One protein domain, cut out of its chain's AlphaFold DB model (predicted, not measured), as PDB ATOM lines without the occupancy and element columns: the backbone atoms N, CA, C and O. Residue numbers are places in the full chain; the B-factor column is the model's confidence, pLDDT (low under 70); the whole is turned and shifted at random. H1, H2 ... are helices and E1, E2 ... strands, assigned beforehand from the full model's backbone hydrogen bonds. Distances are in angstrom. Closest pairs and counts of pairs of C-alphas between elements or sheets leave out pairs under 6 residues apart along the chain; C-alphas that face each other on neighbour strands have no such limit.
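AT A GLANCE: This is residues 60 to 122 of the 122 residues of a protein of Weissella viridescens (UniProt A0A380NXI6). The picture is a loose, flat, open frame: two helices, H1 and H2, lie on opposite sides with no contact between them, the link from H1 to a small strand hairpin, E1 and E2, runs through the space between, the link from E2 to H2, residues 92 to 107, bulges out to one side of it, and residues 85 to 90 of the hairpin stick out at one end. The printed part has 63 residues, with two named helices and two named strands in the order H1, E1, E2, H2. The two strands make one antiparallel sheet of order E1 - E2, and the class is mixed, helices and strands, with under half of the residues in named elements. The whole is loose, with a radius of gyration of the C-alphas of 13.8 A and spans of 38 by 33 by 18 A.

IN THESE COORDINATES: Begin at Thr 60 and go on to C-alpha 63 at (102.517, 186.916, 234.498), where H1 starts; it runs over residues 63 to 72 and is 15.1 A long. Next find C-alpha 84 at (112.211, 194.741, 225.415), the first of E1, residues 84 to 86. E2 follows as residues 89 to 91. Much farther along, H2 takes residues 108 to 118 and is 15.6 A long; look for its last C-alpha, 118, at (102.922, 187.864, 210.927).

HOW THE PARTS SIT: From H1, a long link of 11 residues leads you to E1. E1 and E2 form a hairpin with a tight link of 2 residues; they are antiparallel, with 134 degrees between their directions. Look at C-alphas 85 and 90, which face each other at 4.6 A. Across the pair, N 91 and O 84 are within hydrogen-bond range at 2.8 A, and so are N 86 and O 89 at 2.9 A. From E2, a long link of 16 residues, 92 to 107, takes you to H2. H1 and H2 are apart, H1 and E2 are apart, and so are E1 and H2. In H2 every O i to N i+4 pair is within hydrogen-bond range; in H1 4 of 6 are.

THE WHOLE: The two C-alphas farthest apart are those of Asp 87 and Asp 109, at 39.0 A, and from C-alpha 60 to C-alpha 122 you cross 29.4 A. Residues 85 to 90, 108 to 113 and 115 to 122 stand free. The printed part has no cut and ends at Lys 122, the chain's last residue. The links H1 to E1 and E2 to H2 are long. In the B-factor column the mean pLDDT of the printed part is 78.0, and you will find it under 70 at residues 92 to 102 and 118 to 122.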
ATOM      1  N   THR A  60     106.344 190.157 235.060       91.19
ATOM      2  CA  THR A  60     105.421 190.858 235.957       91.19
ATOM      3  C   THR A  60     104.894 189.923 237.048       91.19
ATOM      4  O   THR A  60     104.794 188.706 236.870       91.19
ATOM      5  N   ALA A  61     104.494 190.486 238.191       91.94
ATOM      6  CA  ALA A  61     103.977 189.704 239.319       91.94
ATOM      7  C   ALA A  61     102.709 188.886 238.981       91.94
ATOM      8  O   ALA A  61     102.418 187.889 239.643       91.94
ATOM      9  N   ASP A  62     101.960 189.292 237.956       90.56
ATOM     10  CA  ASP A  62     100.733 188.658 237.467       90.56
ATOM     11  C   ASP A  62     100.937 187.797 236.203       90.56
ATOM     12  O   ASP A  62      99.977 187.223 235.687       90.56
ATOM     13  N   TYR A  63     102.176 187.646 235.723       92.12
ATOM     14  CA  TYR A  63     102.517 186.916 234.498       92.12
ATOM     15  C   TYR A  63     101.927 185.496 234.457       92.12
ATOM     16  O   TYR A  63     101.204 185.135 233.524       92.12
ATOM     17  N   LEU A  64     102.167 184.694 235.502       93.19
ATOM     18  CA  LEU A  64     101.633 183.330 235.573       93.19
ATOM     19  C   LEU A  64     100.107 183.310 235.733       93.19
ATOM     20  O   LEU A  64      99.461 182.408 235.207       93.19
ATOM     21  N   ALA A  65      99.518 184.294 236.421       92.06
ATOM     22  CA  ALA A  65      98.068 184.370 236.602       92.06
ATOM     23  C   ALA A  65      97.351 184.586 235.260       92.06
ATOM     24  O   ALA A  65      96.355 183.918 234.981       92.06
ATOM     25  N   HIS A  66      97.899 185.442 234.394       88.62
ATOM     26  CA  HIS A  66      97.374 185.655 233.046       88.62
ATOM     27  C   HIS A  66      97.461 184.398 232.169       88.62
ATOM     28  O   HIS A  66      96.497 184.068 231.477       88.62
ATOM     29  N   LEU A  67      98.578 183.664 232.226       91.69
ATOM     30  CA  LEU A  67      98.732 182.409 231.482       91.69
ATOM     31  C   LEU A  67      97.768 181.321 231.983       91.69
ATOM     32  O   LEU A  67      97.129 180.640 231.184       91.69
ATOM     33  N   VAL A  68      97.607 181.188 233.303       92.12
ATOM     34  CA  VAL A  68      96.688 180.209 233.907       92.12
ATOM     35  C   VAL A  68      95.225 180.544 233.610       92.12
ATOM     36  O   VAL A  68      94.428 179.638 233.386       92.12
ATOM     37  N   ALA A  69      94.852 181.819 233.512       90.88
ATOM     38  CA  ALA A  69      93.491 182.194 233.137       90.88
ATOM     39  C   ALA A  69      93.106 181.718 231.718       90.88
ATOM     40  O   ALA A  69      91.928 181.490 231.443       90.88
ATOM     41  N   ALA A  70      94.070 181.512 230.810       87.38
ATOM     42  CA  ALA A  70      93.799 180.903 229.504       87.38
ATOM     43  C   ALA A  70      93.446 179.409 229.626       87.38
ATOM     44  O   ALA A  70      92.532 178.937 228.944       87.38
ATOM     45  N   LYS A  71      94.098 178.685 230.548       87.06
ATOM     46  CA  LYS A  71      93.766 177.288 230.873       87.06
ATOM     47  C   LYS A  71      92.313 177.157 231.324       87.06
ATOM     48  O   LYS A  71      91.612 176.260 230.866       87.06
ATOM     49  N   GLU A  72      91.837 178.053 232.190       87.88
ATOM     50  CA  GLU A  72      90.450 178.029 232.689       87.88
ATOM     51  C   GLU A  72      89.408 178.166 231.571       87.88
ATOM     52  O   GLU A  72      88.264 177.738 231.722       87.88
ATOM     53  N   LYS A  73      89.813 178.716 230.423       88.75
ATOM     54  CA  LYS A  73      88.981 178.832 229.224       88.75
ATOM     55  C   LYS A  73      89.175 177.692 228.217       88.75
ATOM     56  O   LYS A  73      88.622 177.757 227.123       88.75
ATOM     57  N   GLY A  74      89.929 176.653 228.577       90.19
ATOM     58  CA  GLY A  74      90.143 175.460 227.758       90.19
ATOM     59  C   GLY A  74      91.305 175.551 226.769       90.19
ATOM     60  O   GLY A  74      91.354 174.746 225.844       90.19
ATOM     61  N   ALA A  75      92.226 176.507 226.928       91.81
ATOM     62  CA  ALA A  75      93.437 176.539 226.112       91.81
ATOM     63  C   ALA A  75      94.360 175.352 226.446       91.81
ATOM     64  O   ALA A  75      94.530 175.010 227.614       91.81
ATOM     65  N   GLU A  76      94.993 174.770 225.423       93.56
ATOM     66  CA  GLU A  76      96.047 173.745 225.568       93.56
ATOM     67  C   GLU A  76      97.456 174.359 225.558       93.56
ATOM     68  O   GLU A  76      98.414 173.760 226.040       93.56
ATOM     69  N   ILE A  77      97.584 175.570 225.008       92.81
ATOM     70  CA  ILE A  77      98.814 176.359 224.941       92.81
ATOM     71  C   ILE A  77      98.449 177.809 225.266       92.81
ATOM     72  O   ILE A  77      97.470 178.338 224.741       92.81
ATOM     73  N   ALA A  78      99.248 178.460 226.110       92.19
ATOM     74  CA  ALA A  78      99.113 179.873 226.446       92.19
ATOM     75  C   ALA A  78     100.418 180.602 226.109       92.19
ATOM     76  O   ALA A  78     101.500 180.118 226.436       92.19
ATOM     77  N   ILE A  79     100.319 181.753 225.444       89.56
ATOM     78  CA  ILE A  79     101.469 182.553 225.012       89.56
ATOM     79  C   ILE A  79     101.303 183.963 225.570       89.56
ATOM     80  O   ILE A  79     100.280 184.610 225.344       89.56
ATOM     81  N   ALA A  80     102.318 184.439 226.286       87.56
ATOM     82  CA  ALA A  80     102.402 185.825 226.720       87.56
ATOM     83  C   ALA A  80     103.114 186.671 225.657       87.56
ATOM     84  O   ALA A  80     103.972 186.183 224.919       87.56
ATOM     85  N   ARG A  81     102.776 187.959 225.600       82.94
ATOM     86  CA  ARG A  81     103.607 188.942 224.895       82.94
ATOM     87  C   ARG A  81     104.788 189.323 225.786       82.94
ATOM     88  O   ARG A  81     104.706 189.186 227.004       82.94
ATOM     89  N   PHE A  82     105.839 189.842 225.170       84.56
ATOM     90  CA  PHE A  82     106.988 190.418 225.855       84.56
ATOM     91  C   PHE A  82     107.212 191.847 225.352       84.56
ATOM     92  O   PHE A  82     106.736 192.221 224.276       84.56
ATOM     93  N   PHE A  83     107.926 192.631 226.146       84.06
ATOM     94  CA  PHE A  83     108.503 193.914 225.760       84.06
ATOM     95  C   PHE A  83     110.017 193.818 225.940       84.06
ATOM     96  O   PHE A  83     110.504 192.960 226.675       84.06
ATOM     97  N   THR A  84     110.758 194.684 225.261       87.25
ATOM     98  CA  THR A  84     112.211 194.741 225.415       87.25
ATOM     99  C   THR A  84     112.559 195.741 226.506       87.25
ATOM    100  O   THR A  84     111.988 196.827 226.547       87.25
ATOM    101  N   ILE A  85     113.517 195.400 227.360       85.75
ATOM    102  CA  ILE A  85     114.111 196.332 228.320       85.75
ATOM    103  C   ILE A  85     115.479 196.743 227.776       85.75
ATOM    104  O   ILE A  85     116.287 195.890 227.407       85.75
ATOM    105  N   GLN A  86     115.734 198.045 227.699       87.12
ATOM    106  CA  GLN A  86     117.031 198.605 227.333       87.12
ATOM    107  C   GLN A  86     117.380 199.720 228.317       87.12
ATOM    108  O   GLN A  86     116.577 200.623 228.516       87.12
ATOM    109  N   ASP A  87     118.570 199.657 228.918       87.62
ATOM    110  CA  ASP A  87     119.033 200.635 229.916       87.62
ATOM    111  C   ASP A  87     118.030 200.839 231.075       87.62
ATOM    112  O   ASP A  87     117.769 201.962 231.498       87.62
ATOM    113  N   ASP A  88     117.444 199.736 231.564       81.56
ATOM    114  CA  ASP A  88     116.380 199.693 232.586       81.56
ATOM    115  C   ASP A  88     115.059 200.388 232.184       81.56
ATOM    116  O   ASP A  88     114.146 200.541 232.999       81.56
ATOM    117  N   GLU A  89     114.910 200.768 230.912       79.94
ATOM    118  CA  GLU A  89     113.693 201.357 230.358       79.94
ATOM    119  C   GLU A  89     112.958 200.366 229.445       79.94
ATOM    120  O   GLU A  89     113.555 199.641 228.648       79.94
ATOM    121  N   HIS A  90     111.625 200.342 229.539       77.12
ATOM    122  CA  HIS A  90     110.797 199.544 228.637       77.12
ATOM    123  C   HIS A  90     110.771 200.205 227.255       77.12
ATOM    124  O   HIS A  90     110.271 201.320 227.092       77.12
ATOM    125  N   VAL A  91     111.273 199.495 226.250       77.69
ATOM    126  CA  VAL A  91     111.242 199.909 224.852       77.69
ATOM    127  C   VAL A  91     110.134 199.138 224.142       77.69
ATOM    128  O   VAL A  91     110.248 197.942 223.869       77.69
ATOM    129  N   ASP A  92     109.047 199.840 223.823       66.56
ATOM    130  CA  ASP A  92     107.925 199.275 223.075       66.56
ATOM    131  C   ASP A  92     108.355 198.904 221.647       66.56
ATOM    132  O   ASP A  92     108.501 199.749 220.758       66.56
ATOM    133  N   THR A  93     108.490 197.608 221.380       59.47
ATOM    134  CA  THR A  93     108.578 197.084 220.017       59.47
ATOM    135  C   THR A  93     107.166 196.961 219.441       59.47
ATOM    136  O   THR A  93     106.544 195.912 219.545       59.47
ATOM    137  N   VAL A  94     106.644 198.045 218.856       54.56
ATOM    138  CA  VAL A  94     105.378 198.095 218.091       54.56
ATOM    139  C   VAL A  94     104.210 197.381 218.788       54.56
ATOM    140  O   VAL A  94     103.836 196.255 218.464       54.56
ATOM    141  N   THR A  95     103.577 198.075 219.722       48.44
ATOM    142  CA  THR A  95     102.340 197.648 220.382       48.44
ATOM    143  C   THR A  95     101.175 197.699 219.379       48.44
ATOM    144  O   THR A  95     100.828 198.795 218.928       48.44
ATOM    145  N   PRO A  96     100.507 196.587 218.994       44.78
ATOM    146  CA  PRO A  96      99.178 196.703 218.399       44.78
ATOM    147  C   PRO A  96      98.250 197.379 219.415       44.78
ATOM    148  O   PRO A  96      98.425 197.178 220.618       44.78
ATOM    149  N   PRO A  97      97.279 198.189 218.974       42.59
ATOM    150  CA  PRO A  97      96.511 199.009 219.892       42.59
ATOM    151  C   PRO A  97      95.699 198.152 220.873       42.59
ATOM    152  O   PRO A  97      95.015 197.213 220.473       42.59
ATOM    153  N   ALA A  98      95.749 198.590 222.134       40.50
ATOM    154  CA  ALA A  98      94.932 198.214 223.289       40.50
ATOM    155  C   ALA A  98      95.264 196.884 223.997       40.50
ATOM    156  O   ALA A  98      94.731 195.820 223.698       40.50
ATOM    157  N   TYR A  99      96.054 197.008 225.068       51.06
ATOM    158  CA  TYR A  99      95.943 196.157 226.251       51.06
ATOM    159  C   TYR A  99      94.581 196.406 226.915       51.06
ATOM    160  O   TYR A  99      94.398 197.400 227.615       51.06
ATOM    161  N   SER A 100      93.618 195.519 226.690       51.88
ATOM    162  CA  SER A 100      92.351 195.481 227.437       51.88
ATOM    163  C   SER A 100      92.323 194.390 228.515       51.88
ATOM    164  O   SER A 100      91.327 194.263 229.218       51.88
ATOM    165  N   GLY A 101      93.396 193.602 228.671       55.16
ATOM    166  CA  GLY A 101      93.365 192.400 229.513       55.16
ATOM    167  C   GLY A 101      92.581 191.244 228.876       55.16
ATOM    168  O   GLY A 101      92.252 190.269 229.552       55.16
ATOM    169  N   ASP A 102      92.279 191.332 227.579       66.81
ATOM    170  CA  ASP A 102      91.536 190.293 226.879       66.81
ATOM    171  C   ASP A 102      92.443 189.100 226.552       66.81
ATOM    172  O   ASP A 102      93.361 189.174 225.735       66.81
ATOM    173  N   ILE A 103      92.151 187.962 227.181       76.94
ATOM    174  CA  ILE A 103      92.653 186.654 226.749       76.94
ATOM    175  C   ILE A 103      92.000 186.336 225.407       76.94
ATOM    176  O   ILE A 103      90.788 186.105 225.348       76.94
ATOM    177  N   PHE A 104      92.806 186.299 224.351       82.38
ATOM    178  CA  PHE A 104      92.370 185.906 223.020       82.38
ATOM    179  C   PHE A 104      92.569 184.401 222.832       82.38
ATOM    180  O   PHE A 104      93.693 183.908 222.883       82.38
ATOM    181  N   LEU A 105      91.471 183.668 222.649       85.00
ATOM    182  CA  LEU A 105      91.509 182.232 222.385       85.00
ATOM    183  C   LEU A 105      91.454 181.990 220.888       85.00
ATOM    184  O   LEU A 105      90.640 182.596 220.192       85.00
ATOM    185  N   GLN A 106      92.293 181.070 220.432       86.62
ATOM    186  CA  GLN A 106      92.350 180.639 219.049       86.62
ATOM    187  C   GLN A 106      92.240 179.125 218.995       86.62
ATOM    188  O   GLN A 106      92.835 178.428 219.818       86.62
ATOM    189  N   ASP A 107      91.500 178.624 218.013       91.25
ATOM    190  CA  ASP A 107      91.673 177.242 217.580       91.25
ATOM    191  C   ASP A 107      92.962 177.096 216.745       91.25
ATOM    192  O   ASP A 107      93.671 178.070 216.462       91.25
ATOM    193  N   ALA A 108      93.286 175.859 216.364       89.31
ATOM    194  CA  ALA A 108      94.509 175.556 215.627       89.31
ATOM    195  C   ALA A 108      94.599 176.284 214.272       89.31
ATOM    196  O   ALA A 108      95.691 176.710 213.886       89.31
ATOM    197  N   ASP A 109      93.475 176.462 213.574       91.75
ATOM    198  CA  ASP A 109      93.440 177.114 212.262       91.75
ATOM    199  C   ASP A 109      93.673 178.624 212.413       91.75
ATOM    200  O   ASP A 109      94.533 179.200 211.743       91.75
ATOM    201  N   GLN A 110      92.998 179.257 213.376       88.94
ATOM    202  CA  GLN A 110      93.171 180.677 213.700       88.94
ATOM    203  C   GLN A 110      94.598 180.997 214.171       88.94
ATOM    204  O   GLN A 110      95.182 182.017 213.779       88.94
ATOM    205  N   ALA A 111      95.181 180.126 215.001       86.38
ATOM    206  CA  ALA A 111      96.557 180.270 215.463       86.38
ATOM    207  C   ALA A 111      97.547 180.156 214.292       86.38
ATOM    208  O   ALA A 111      98.464 180.974 214.166       86.38
ATOM    209  N   LEU A 112      97.332 179.196 213.384       87.38
ATOM    210  CA  LEU A 112      98.151 179.024 212.186       87.38
ATOM    211  C   LEU A 112      98.081 180.253 211.269       87.38
ATOM    212  O   LEU A 112      99.122 180.759 210.846       87.38
ATOM    213  N   GLU A 113      96.884 180.774 210.998       87.31
ATOM    214  CA  GLU A 113      96.697 181.999 210.211       87.31
ATOM    215  C   GLU A 113      97.412 183.201 210.841       87.31
ATOM    216  O   GLU A 113      98.033 184.009 210.144       87.31
ATOM    217  N   THR A 114      97.393 183.300 212.168       83.06
ATOM    218  CA  THR A 114      98.066 184.380 212.901       83.06
ATOM    219  C   THR A 114      99.580 184.297 212.747       83.06
ATOM    220  O   THR A 114     100.223 185.283 212.386       83.06
ATOM    221  N   VAL A 115     100.162 183.111 212.927       80.94
ATOM    222  CA  VAL A 115     101.608 182.903 212.759       80.94
ATOM    223  C   VAL A 115     102.040 183.138 211.308       80.94
ATOM    224  O   VAL A 115     103.097 183.722 211.053       80.94
ATOM    225  N   LEU A 116     101.236 182.704 210.335       82.62
ATOM    226  CA  LEU A 116     101.541 182.887 208.916       82.62
ATOM    227  C   LEU A 116     101.381 184.342 208.456       82.62
ATOM    228  O   LEU A 116     102.188 184.806 207.652       82.62
ATOM    229  N   SER A 117     100.394 185.078 208.970       78.81
ATOM    230  CA  SER A 117     100.172 186.485 208.607       78.81
ATOM    231  C   SER A 117     101.234 187.423 209.184       78.81
ATOM    232  O   SER A 117     101.626 188.376 208.510       78.81
ATOM    233  N   GLN A 118     101.794 187.115 210.359       64.19
ATOM    234  CA  GLN A 118     102.922 187.864 210.927       64.19
ATOM    235  C   GLN A 118     104.203 187.769 210.081       64.19
ATOM    236  O   GLN A 118     105.012 188.694 210.098       64.19
ATOM    237  N   LYS A 119     104.382 186.718 209.265       50.44
ATOM    238  CA  LYS A 119     105.529 186.621 208.335       50.44
ATOM    239  C   LYS A 119     105.500 187.655 207.203       50.44
ATOM    240  O   LYS A 119     106.528 187.844 206.555       50.44
ATOM    241  N   ASN A 120     104.362 188.314 206.978       40.47
ATOM    242  CA  ASN A 120     104.214 189.368 205.973       40.47
ATOM    243  C   ASN A 120     104.509 190.774 206.525       40.47
ATOM    244  O   ASN A 120     104.431 191.744 205.776       40.47
ATOM    245  N   LEU A 121     104.868 190.890 207.808       42.38
ATOM    246  CA  LEU A 121     105.411 192.106 208.412       42.38
ATOM    247  C   LEU A 121     106.943 192.055 208.299       42.38
ATOM    248  O   LEU A 121     107.644 191.738 209.258       42.38
ATOM    249  N   LYS A 122     107.458 192.282 207.091       36.47
ATOM    250  CA  LYS A 122     108.871 192.589 206.846       36.47
ATOM    251  C   LYS A 122     108.986 193.937 206.162       36.47
ATOM    252  O   LYS A 122     108.150 194.196 205.270       36.47
TER     253      LYS A 122